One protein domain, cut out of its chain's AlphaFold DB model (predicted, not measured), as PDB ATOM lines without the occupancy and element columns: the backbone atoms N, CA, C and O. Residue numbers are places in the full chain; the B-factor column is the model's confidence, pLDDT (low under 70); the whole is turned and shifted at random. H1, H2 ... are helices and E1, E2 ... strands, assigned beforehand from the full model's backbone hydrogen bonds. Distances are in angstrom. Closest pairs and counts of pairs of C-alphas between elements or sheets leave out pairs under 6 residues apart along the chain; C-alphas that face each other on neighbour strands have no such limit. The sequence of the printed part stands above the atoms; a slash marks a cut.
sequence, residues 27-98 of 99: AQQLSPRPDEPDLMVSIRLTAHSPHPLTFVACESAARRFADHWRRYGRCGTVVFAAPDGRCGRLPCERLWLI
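Overview. This is residues 27 to 98 of the 99 residues of an uncharacterized protein of Nocardia nova (UniProt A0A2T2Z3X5). A small antiparallel sheet of three strands, E2, E1 and E3, has one long helix, H2, packed along one face. Short H3 packs beside H2, and short H1 only grazes the sheet. The printed part has 72 residues, with three named helices and three named strands in the order H1 E1 E2 H2 E3 H3, mixed in class. It is compact, with a radius of gyration of the C-alphas of 11.8 A, and spans 35 by 26 by 16 A.

Along the chain. Find C-alpha 38 at (-24.332, -41.108, 33.165); from there E1, residues 38 to 43, runs 16.0 A. Look beside it for E2, residues 53 to 58, 16.4 A, and E3, residues 78 to 81, 10.2 A. H2, residues 59 to 72, runs 20.0 A to C-alpha 72 at (-26.742, -17.987, 37.143). H1, residues 27 to 30, measures 5.2 A and H3, residues 93 to 96, 5.5 A.

Arrangement. Inner strand E1 is antiparallel to both edge strands. Toward E2, its hairpin partner, N 41 and O 55 are 2.8 A apart, within hydrogen-bond range; toward E3, N 42 and O 79 are too, at 2.8 A. H2 makes two layers with the sheet, a helix on one face, at a height over the sheet of 9.4 A. It lies over E1 and E3, along the strands, at 5 degrees to E1 on the local plane; the closest C-alphas of H2 and E1, Glu 59 and Leu 39, are 5.6 A apart. E2, H2 and E3 form a split strand-helix-strand unit, two strands running the same way with E1 between them; its crossover is right-handed. H2, with residues 60 to 65 alone, touches H3, which only grazes the sheet; the closest C-alphas, Ala 61 and Trp 96, are 4.9 A apart. H1 is apart from H2 and H3. In H2 every O i to N i+4 pair is within hydrogen-bond range; H1 and H3 are too short for such a pair.

Size, cuts and confidence. The two C-alphas farthest apart, Asp 35 and His 48, are 36.2 A apart. The printed part has no cut, and the link from E3 to H3, 11 residues, is long. Look for pLDDT under 70 at residues 27 to 30, 47 to 49 and 74 to 76.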
ATOM      1  N   ALA A  27     -29.087 -47.228  37.954       59.91
ATOM      2  CA  ALA A  27     -29.134 -45.781  37.768       59.91
ATOM      3  C   ALA A  27     -29.300 -45.381  36.289       59.91
ATOM      4  O   ALA A  27     -30.129 -44.521  35.994       59.91
ATOM      5  N   GLN A  28     -28.591 -46.043  35.369       62.66
ATOM      6  CA  GLN A  28     -28.713 -45.825  33.921       62.66
ATOM      7  C   GLN A  28     -30.062 -46.295  33.366       62.66
ATOM      8  O   GLN A  28     -30.574 -45.688  32.432       62.66
ATOM      9  N   GLN A  29     -30.678 -47.329  33.949       63.25
ATOM     10  CA  GLN A  29     -32.031 -47.749  33.560       63.25
ATOM     11  C   GLN A  29     -33.109 -46.729  33.969       63.25
ATOM     12  O   GLN A  29     -34.160 -46.663  33.337       63.25
ATOM     13  N   LEU A  30     -32.855 -45.923  35.008       69.31
ATOM     14  CA  LEU A  30     -33.784 -44.896  35.507       69.31
ATOM     15  C   LEU A  30     -33.587 -43.514  34.849       69.31
ATOM     16  O   LEU A  30     -34.509 -42.700  34.845       69.31
ATOM     17  N   SER A  31     -32.417 -43.256  34.258       74.94
ATOM     18  CA  SER A  31     -32.328 -43.002  32.814       74.94
ATOM     19  C   SER A  31     -33.471 -42.312  32.053       74.94
ATOM     20  O   SER A  31     -34.110 -43.041  31.297       74.94
ATOM     21  N   PRO A  32     -33.758 -40.988  32.076       76.75
ATOM     22  CA  PRO A  32     -34.620 -40.437  31.030       76.75
ATOM     23  C   PRO A  32     -33.973 -40.531  29.637       76.75
ATOM     24  O   PRO A  32     -34.683 -40.430  28.638       76.75
ATOM     25  N   ARG A  33     -32.650 -40.738  29.566       81.75
ATOM     26  CA  ARG A  33     -31.915 -41.128  28.356       81.75
ATOM     27  C   ARG A  33     -30.959 -42.282  28.683       81.75
ATOM     28  O   ARG A  33     -29.849 -42.011  29.134       81.75
ATOM     29  N   PRO A  34     -31.388 -43.546  28.522       76.25
ATOM     30  CA  PRO A  34     -30.560 -44.715  28.833       76.25
ATOM     31  C   PRO A  34     -29.439 -44.952  27.808       76.25
ATOM     32  O   PRO A  34     -28.465 -45.628  28.125       76.25
ATOM     33  N   ASP A  35     -29.556 -44.379  26.606       81.62
ATOM     34  CA  ASP A  35     -28.544 -44.469  25.543       81.62
ATOM     35  C   ASP A  35     -27.331 -43.556  25.780       81.62
ATOM     36  O   ASP A  35     -26.290 -43.713  25.142       81.62
ATOM     37  N   GLU A  36     -27.460 -42.579  26.681       84.12
ATOM     38  CA  GLU A  36     -26.387 -41.657  27.037       84.12
ATOM     39  C   GLU A  36     -25.664 -42.136  28.301       84.12
ATOM     40  O   GLU A  36     -26.298 -42.671  29.219       84.12
ATOM     41  N   PRO A  37     -24.340 -41.928  28.399       87.00
ATOM     42  CA  PRO A  37     -23.625 -42.238  29.620       87.00
ATOM     43  C   PRO A  37     -24.078 -41.311  30.751       87.00
ATOM     44  O   PRO A  37     -24.328 -40.117  30.567       87.00
ATOM     45  N   ASP A  38     -24.120 -41.874  31.951       88.81
ATOM     46  CA  ASP A  38     -24.332 -41.108  33.165       88.81
ATOM     47  C   ASP A  38     -23.036 -40.418  33.587       88.81
ATOM     48  O   ASP A  38     -21.968 -41.032  33.634       88.81
ATOM     49  N   LEU A  39     -23.143 -39.141  33.936       90.56
ATOM     50  CA  LEU A  39     -22.060 -38.336  34.475       90.56
ATOM     51  C   LEU A  39     -22.370 -37.937  35.909       90.56
ATOM     52  O   LEU A  39     -23.488 -37.538  36.243       90.56
ATOM     53  N   MET A  40     -21.339 -37.979  36.746       91.69
ATOM     54  CA  MET A  40     -21.384 -37.359  38.056       91.69
ATOM     55  C   MET A  40     -21.051 -35.875  37.914       91.69
ATOM     56  O   MET A  40     -19.976 -35.517  37.432       91.69
ATOM     57  N   VAL A  41     -21.966 -35.012  38.340       90.50
ATOM     58  CA  VAL A  41     -21.782 -33.562  38.390       90.50
ATOM     59  C   VAL A  41     -21.628 -33.130  39.841       90.50
ATOM     60  O   VAL A  41     -22.466 -33.437  40.686       90.50
ATOM     61  N   SER A  42     -20.540 -32.427  40.135       90.31
ATOM     62  CA  SER A  42     -20.228 -31.916  41.466       90.31
ATOM     63  C   SER A  42     -20.171 -30.395  41.427       90.31
ATOM     64  O   SER A  42     -19.397 -29.811  40.663       90.31
ATOM     65  N   ILE A  43     -21.010 -29.749  42.233       87.75
ATOM     66  CA  ILE A  43     -21.175 -28.299  42.266       87.75
ATOM     67  C   ILE A  43     -20.762 -27.768  43.628       87.75
ATOM     68  O   ILE A  43     -21.332 -28.118  44.664       87.75
ATOM     69  N   ARG A  44     -19.799 -26.850  43.622       87.00
ATOM     70  CA  ARG A  44     -19.454 -26.053  44.801       87.00
ATOM     71  C   ARG A  44     -20.277 -24.776  44.785       87.00
ATOM     72  O   ARG A  44     -20.196 -24.025  43.825       87.00
ATOM     73  N   LEU A  45     -21.062 -24.528  45.831       79.88
ATOM     74  CA  LEU A  45     -21.908 -23.329  45.921       79.88
ATOM     75  C   LEU A  45     -21.103 -22.047  46.183       79.88
ATOM     76  O   LEU A  45     -21.522 -20.967  45.784       79.88
ATOM     77  N   THR A  46     -19.975 -22.183  46.883       74.88
ATOM     78  CA  THR A  46     -19.030 -21.112  47.217       74.88
ATOM     79  C   THR A  46     -17.608 -21.678  47.231       74.88
ATOM     80  O   THR A  46     -17.421 -22.889  47.385       74.88
ATOM     81  N   ALA A  47     -16.593 -20.814  47.118       69.06
ATOM     82  CA  ALA A  47     -15.180 -21.218  47.177       69.06
ATOM     83  C   ALA A  47     -14.814 -21.968  48.477       69.06
ATOM     84  O   ALA A  47     -13.922 -22.813  48.470       69.06
ATOM     85  N   HIS A  48     -15.539 -21.698  49.567       68.75
ATOM     86  CA  HIS A  48     -15.338 -22.305  50.886       68.75
ATOM     87  C   HIS A  48     -16.408 -23.334  51.256       68.75
ATOM     88  O   HIS A  48     -16.492 -23.727  52.415       68.75
ATOM     89  N   SER A  49     -17.250 -23.759  50.310       69.69
ATOM     90  CA  SER A  49     -18.264 -24.770  50.599       69.69
ATOM     91  C   SER A  49     -17.574 -26.114  50.879       69.69
ATOM     92  O   SER A  49     -16.922 -26.653  49.978       69.69
ATOM     93  N   PRO A  50     -17.686 -26.666  52.105       74.81
ATOM     94  CA  PRO A  50     -16.977 -27.888  52.480       74.81
ATOM     95  C   PRO A  50     -17.586 -29.134  51.831       74.81
ATOM     96  O   PRO A  50     -16.934 -30.176  51.759       74.81
ATOM     97  N   HIS A  51     -18.838 -29.052  51.374       82.06
ATOM     98  CA  HIS A  51     -19.603 -30.188  50.873       82.06
ATOM     99  C   HIS A  51     -20.174 -29.843  49.497       82.06
ATOM    100  O   HIS A  51     -21.179 -29.134  49.414       82.06
ATOM    101  N   PRO A  52     -19.525 -30.290  48.406       85.38
ATOM    102  CA  PRO A  52     -20.062 -30.071  47.078       85.38
ATOM    103  C   PRO A  52     -21.337 -30.896  46.891       85.38
ATOM    104  O   PRO A  52     -21.406 -32.067  47.274       85.38
ATOM    105  N   LEU A  53     -22.339 -30.291  46.263       86.56
ATOM    106  CA  LEU A  53     -23.543 -31.005  45.869       86.56
ATOM    107  C   LEU A  53     -23.192 -31.911  44.696       86.56
ATOM    108  O   LEU A  53     -22.760 -31.421  43.654       86.56
ATOM    109  N   THR A  54     -23.340 -33.218  44.884       89.38
ATOM    110  CA  THR A  54     -22.917 -34.207  43.895       89.38
ATOM    111  C   THR A  54     -24.106 -35.054  43.472       89.38
ATOM    112  O   THR A  54     -24.818 -35.594  44.316       89.38
ATOM    113  N   PHE A  55     -24.325 -35.138  42.163       89.81
ATOM    114  CA  PHE A  55     -25.454 -35.842  41.562       89.81
ATOM    115  C   PHE A  55     -24.999 -36.656  40.361       89.81
ATOM    116  O   PHE A  55     -24.004 -36.315  39.727       89.81
ATOM    117  N   VAL A  56     -25.766 -37.681  40.005       91.75
ATOM    118  CA  VAL A  56     -25.624 -38.406  38.737       91.75
ATOM    119  C   VAL A  56     -26.750 -38.000  37.789       91.75
ATOM    120  O   VAL A  56     -27.898 -37.897  38.210       91.75
ATOM    121  N   ALA A  57     -26.452 -37.759  36.519       91.38
ATOM    122  CA  ALA A  57     -27.457 -37.518  35.482       91.38
ATOM    123  C   ALA A  57     -26.920 -37.959  34.120       91.38
ATOM    124  O   ALA A  57     -25.703 -38.026  33.945       91.38
ATOM    125  N   CYS A  58     -27.798 -38.193  33.143       91.44
ATOM    126  CA  CYS A  58     -27.358 -38.396  31.763       91.44
ATOM    127  C   CYS A  58     -26.544 -37.194  31.266       91.44
ATOM    128  O   CYS A  58     -26.762 -36.049  31.686       91.44
ATOM    129  N   GLU A  59     -25.602 -37.454  30.361       90.50
ATOM    130  CA  GLU A  59     -24.660 -36.467  29.836       90.50
ATOM    131  C   GLU A  59     -25.328 -35.147  29.419       90.50
ATOM    132  O   GLU A  59     -24.883 -34.070  29.839       90.50
ATOM    133  N   SER A  60     -26.423 -35.206  28.655       91.50
ATOM    134  CA  SER A  60     -27.142 -34.005  28.213       91.50
ATOM    135  C   SER A  60     -27.717 -33.192  29.376       91.50
ATOM    136  O   SER A  60     -27.569 -31.966  29.408       91.50
ATOM    137  N   ALA A  61     -28.359 -33.855  30.342       91.62
ATOM    138  CA  ALA A  61     -28.942 -33.187  31.504       91.62
ATOM    139  C   ALA A  61     -27.853 -32.598  32.410       91.62
ATOM    140  O   ALA A  61     -27.961 -31.444  32.825       91.62
ATOM    141  N   ALA A  62     -26.775 -33.349  32.654       91.94
ATOM    142  CA  ALA A  62     -25.641 -32.910  33.460       91.94
ATOM    143  C   ALA A  62     -24.981 -31.650  32.877       91.94
ATOM    144  O   ALA A  62     -24.697 -30.699  33.610       91.94
ATOM    145  N   ARG A  63     -24.779 -31.605  31.553       91.19
ATOM    146  CA  ARG A  63     -24.213 -30.435  30.860       91.19
ATOM    147  C   ARG A  63     -25.116 -29.215  30.954       91.19
ATOM    148  O   ARG A  63     -24.649 -28.146  31.331       91.19
ATOM    149  N   ARG A  64     -26.410 -29.374  30.676       91.44
ATOM    150  CA  ARG A  64     -27.366 -28.259  30.730       91.44
ATOM    151  C   ARG A  64     -27.546 -27.719  32.146       91.44
ATOM    152  O   ARG A  64     -27.589 -26.505  32.333       91.44
ATOM    153  N   PHE A  65     -27.575 -28.605  33.138       89.50
ATOM    154  CA  PHE A  65     -27.566 -28.224  34.547       89.50
ATOM    155  C   PHE A  65     -26.307 -27.426  34.906       89.50
ATOM    156  O   PHE A  65     -26.401 -26.350  35.499       89.50
ATOM    157  N   ALA A  66     -25.131 -27.906  34.495       89.19
ATOM    158  CA  ALA A  66     -23.868 -27.214  34.723       89.19
ATOM    159  C   ALA A  66     -23.805 -25.848  34.032       89.19
ATOM    160  O   ALA A  66     -23.328 -24.889  34.633       89.19
ATOM    161  N   ASP A  67     -24.282 -25.735  32.794       89.12
ATOM    162  CA  ASP A  67     -24.276 -24.476  32.049       89.12
ATOM    163  C   ASP A  67     -25.243 -23.457  32.650       89.12
ATOM    164  O   ASP A  67     -24.893 -22.284  32.803       89.12
ATOM    165  N   HIS A  68     -26.422 -23.901  33.090       88.50
ATOM    166  CA  HIS A  68     -27.326 -23.064  33.872       88.50
ATOM    167  C   HIS A  68     -26.654 -22.596  35.167       88.50
ATOM    168  O   HIS A  68     -26.684 -21.407  35.490       88.50
ATOM    169  N   TRP A  69     -25.981 -23.501  35.879       85.50
ATOM    170  CA  TRP A  69     -25.257 -23.151  37.095       85.50
ATOM    171  C   TRP A  69     -24.117 -22.163  36.839       85.50
ATOM    172  O   TRP A  69     -23.941 -21.218  37.598       85.50
ATOM    173  N   ARG A  70     -23.358 -22.323  35.754       85.12
ATOM    174  CA  ARG A  70     -22.294 -21.382  35.368       85.12
ATOM    175  C   ARG A  70     -22.848 -20.006  35.011       85.12
ATOM    176  O   ARG A  70     -22.185 -19.005  35.264       85.12
ATOM    177  N   ARG A  71     -24.045 -19.953  34.422       86.62
ATOM    178  CA  ARG A  71     -24.680 -18.706  33.980       86.62
ATOM    179  C   ARG A  71     -25.333 -17.925  35.119       86.62
ATOM    180  O   ARG A  71     -25.301 -16.698  35.091       86.62
ATOM    181  N   TYR A  72     -25.931 -18.615  36.089       84.19
ATOM    182  CA  TYR A  72     -26.742 -17.987  37.143       84.19
ATOM    183  C   TYR A  72     -26.199 -18.195  38.565       84.19
ATOM    184  O   TYR A  72     -26.599 -17.490  39.492       84.19
ATOM    185  N   GLY A  73     -25.285 -19.145  38.761       75.12
ATOM    186  CA  GLY A  73     -24.657 -19.438  40.043       75.12
ATOM    187  C   GLY A  73     -23.663 -18.351  40.439       75.12
ATOM    188  O   GLY A  73     -22.813 -17.937  39.656       75.12
ATOM    189  N   ARG A  74     -23.760 -17.873  41.684       67.81
ATOM    190  CA  ARG A  74     -23.051 -16.661  42.123       67.81
ATOM    191  C   ARG A  74     -21.567 -16.808  42.451       67.81
ATOM    192  O   ARG A  74     -20.953 -15.777  42.674       67.81
ATOM    193  N   CYS A  75     -21.002 -18.012  42.489       59.97
ATOM    194  CA  CYS A  75     -19.559 -18.303  42.543       59.97
ATOM    195  C   CYS A  75     -19.409 -19.795  42.835       59.97
ATOM    196  O   CYS A  75     -19.375 -20.201  43.995       59.97
ATOM    197  N   GLY A  76     -19.343 -20.625  41.798       69.44
ATOM    198  CA  GLY A  76     -19.256 -22.063  41.987       69.44
ATOM    199  C   GLY A  76     -18.462 -22.768  40.907       69.44
ATOM    200  O   GLY A  76     -18.622 -22.484  39.724       69.44
ATOM    201  N   THR A  77     -17.605 -23.699  41.315       83.38
ATOM    202  CA  THR A  77     -16.934 -24.609  40.386       83.38
ATOM    203  C   THR A  77     -17.858 -25.785  40.110       83.38
ATOM    204  O   THR A  77     -18.409 -26.369  41.044       83.38
ATOM    205  N   VAL A  78     -17.999 -26.137  38.832       88.38
ATOM    206  CA  VAL A  78     -18.681 -27.358  38.400       88.38
ATOM    207  C   VAL A  78     -17.641 -28.325  37.857       88.38
ATOM    208  O   VAL A  78     -16.872 -27.963  36.964       88.38
ATOM    209  N   VAL A  79     -17.623 -29.538  38.399       90.06
ATOM    210  CA  VAL A  79     -16.707 -30.613  38.011       90.06
ATOM    211  C   VAL A  79     -17.523 -31.802  37.523       90.06
ATOM    212  O   VAL A  79     -18.535 -32.146  38.130       90.06
ATOM    213  N   PHE A  80     -17.068 -32.426  36.440       91.25
ATOM    214  CA  PHE A  80     -17.620 -33.680  35.939       91.25
ATOM    215  C   PHE A  80     -16.671 -34.830  36.254       91.25
ATOM    216  O   PHE A  80     -15.454 -34.681  36.146       91.25
ATOM    217  N   ALA A  81     -17.235 -35.974  36.616       89.94
ATOM    218  CA  ALA A  81     -16.503 -37.202  36.880       89.94
ATOM    219  C   ALA A  81     -17.327 -38.420  36.442       89.94
ATOM    220  O   ALA A  81     -18.526 -38.317  36.168       89.94
ATOM    221  N   ALA A  82     -16.679 -39.583  36.389       87.12
ATOM    222  CA  ALA A  82     -17.384 -40.849  36.233       87.12
ATOM    223  C   ALA A  82     -18.261 -41.124  37.476       87.12
ATOM    224  O   ALA A  82     -17.854 -40.769  38.587       87.12
ATOM    225  N   PRO A  83     -19.447 -41.736  37.314       85.69
ATOM    226  CA  PRO A  83     -20.316 -42.081  38.432       85.69
ATOM    227  C   PRO A  83     -19.640 -43.107  39.343       85.69
ATOM    228  O   PRO A  83     -19.181 -44.153  38.895       85.69
ATOM    229  N   ASP A  84     -19.596 -42.806  40.640       81.69
ATOM    230  CA  ASP A  84     -18.996 -43.657  41.674       81.69
ATOM    231  C   ASP A  84     -19.990 -44.662  42.289       81.69
ATOM    232  O   ASP A  84     -19.629 -45.454  43.162       81.69
ATOM    233  N   GLY A  85     -21.253 -44.611  41.853       78.12
ATOM    234  CA  GLY A  85     -22.355 -45.438  42.347       78.12
ATOM    235  C   GLY A  85     -22.870 -45.060  43.741       78.12
ATOM    236  O   GLY A  85     -23.773 -45.723  44.243       78.12
ATOM    237  N   ARG A  86     -22.320 -44.016  44.377       79.81
ATOM    238  CA  ARG A  86     -22.695 -43.577  45.736       79.81
ATOM    239  C   ARG A  86     -23.594 -42.345  45.733       79.81
ATOM    240  O   ARG A  86     -24.265 -42.074  46.726       79.81
ATOM    241  N   CYS A  87     -23.598 -41.596  44.635       81.94
ATOM    242  CA  CYS A  87     -24.371 -40.368  44.501       81.94
ATOM    243  C   CYS A  87     -25.792 -40.626  43.981       81.94
ATOM    244  O   CYS A  87     -26.015 -41.445  43.090       81.94
ATOM    245  N   GLY A  88     -26.758 -39.881  44.523       84.81
ATOM    246  CA  GLY A  88     -28.139 -39.902  44.047       84.81
ATOM    247  C   GLY A  88     -28.282 -39.275  42.658       84.81
ATOM    248  O   GLY A  88     -27.485 -38.425  42.250       84.81
ATOM    249  N   ARG A  89     -29.322 -39.679  41.926       87.56
ATOM    250  CA  ARG A  89     -29.651 -39.096  40.621       87.56
ATOM    251  C   ARG A  89     -30.190 -37.671  40.780       87.56
ATOM    252  O   ARG A  89     -30.852 -37.366  41.772       87.56
ATOM    253  N   LEU A  90     -29.886 -36.796  39.822       86.88
ATOM    254  CA  LEU A  90     -30.283 -35.392  39.844       86.88
ATOM    255  C   LEU A  90     -31.815 -35.286  39.947       86.88
ATOM    256  O   LEU A  90     -32.526 -35.771  39.059       86.88
ATOM    257  N   PRO A  91     -32.352 -34.641  40.998       79.94
ATOM    258  CA  PRO A  91     -33.782 -34.410  41.078       79.94
ATOM    259  C   PRO A  91     -34.219 -33.550  39.890       79.94
ATOM    260  O   PRO A  91     -33.558 -32.580  39.520       79.94
ATOM    261  N   CYS A  92     -35.339 -33.931  39.276       83.88
ATOM    262  CA  CYS A  92     -35.898 -33.249  38.110       83.88
ATOM    263  C   CYS A  92     -35.011 -33.274  36.852       83.88
ATOM    264  O   CYS A  92     -35.139 -32.401  35.997       83.88
ATOM    265  N   GLU A  93     -34.170 -34.291  36.683       85.88
ATOM    266  CA  GLU A  93     -33.328 -34.484  35.493       85.88
ATOM    267  C   GLU A  93     -34.055 -34.268  34.154       85.88
ATOM    268  O   GLU A  93     -33.527 -33.630  33.248       85.88
ATOM    269  N   ARG A  94     -35.307 -34.732  34.047       86.50
ATOM    270  CA  ARG A  94     -36.145 -34.561  32.849       86.50
ATOM    271  C   ARG A  94     -36.359 -33.098  32.457       86.50
ATOM    272  O   ARG A  94     -36.492 -32.828  31.270       86.50
ATOM    273  N   LEU A  95     -36.374 -32.167  33.415       87.44
ATOM    274  CA  LEU A  95     -36.516 -30.734  33.132       87.44
ATOM    275  C   LEU A  95     -35.303 -30.190  32.379       87.44
ATOM    276  O   LEU A  95     -35.450 -29.331  31.518       87.44
ATOM    277  N   TRP A  96     -34.117 -30.739  32.644       86.12
ATOM    278  CA  TRP A  96     -32.894 -30.348  31.952       86.12
ATOM    279  C   TRP A  96     -32.841 -30.869  30.518       86.12
ATOM    280  O   TRP A  96     -32.041 -30.384  29.734       86.12
ATOM    281  N   LEU A  97     -33.700 -31.810  30.126       85.94
ATOM    282  CA  LEU A  97     -33.770 -32.321  28.753       85.94
ATOM    283  C   LEU A  97     -34.732 -31.537  27.851       85.94
ATOM    284  O   LEU A  97     -34.758 -31.770  26.643       85.94
ATOM    285  N   ILE A  98     -35.486 -30.595  28.416       81.94
ATOM    286  CA  ILE A  98     -36.387 -29.714  27.669       81.94
ATOM    287  C   ILE A  98     -35.537 -28.669  26.920       81.94
ATOM    288  O   ILE A  98     -34.574 -28.168  27.503       81.94
TER     289      ILE A  98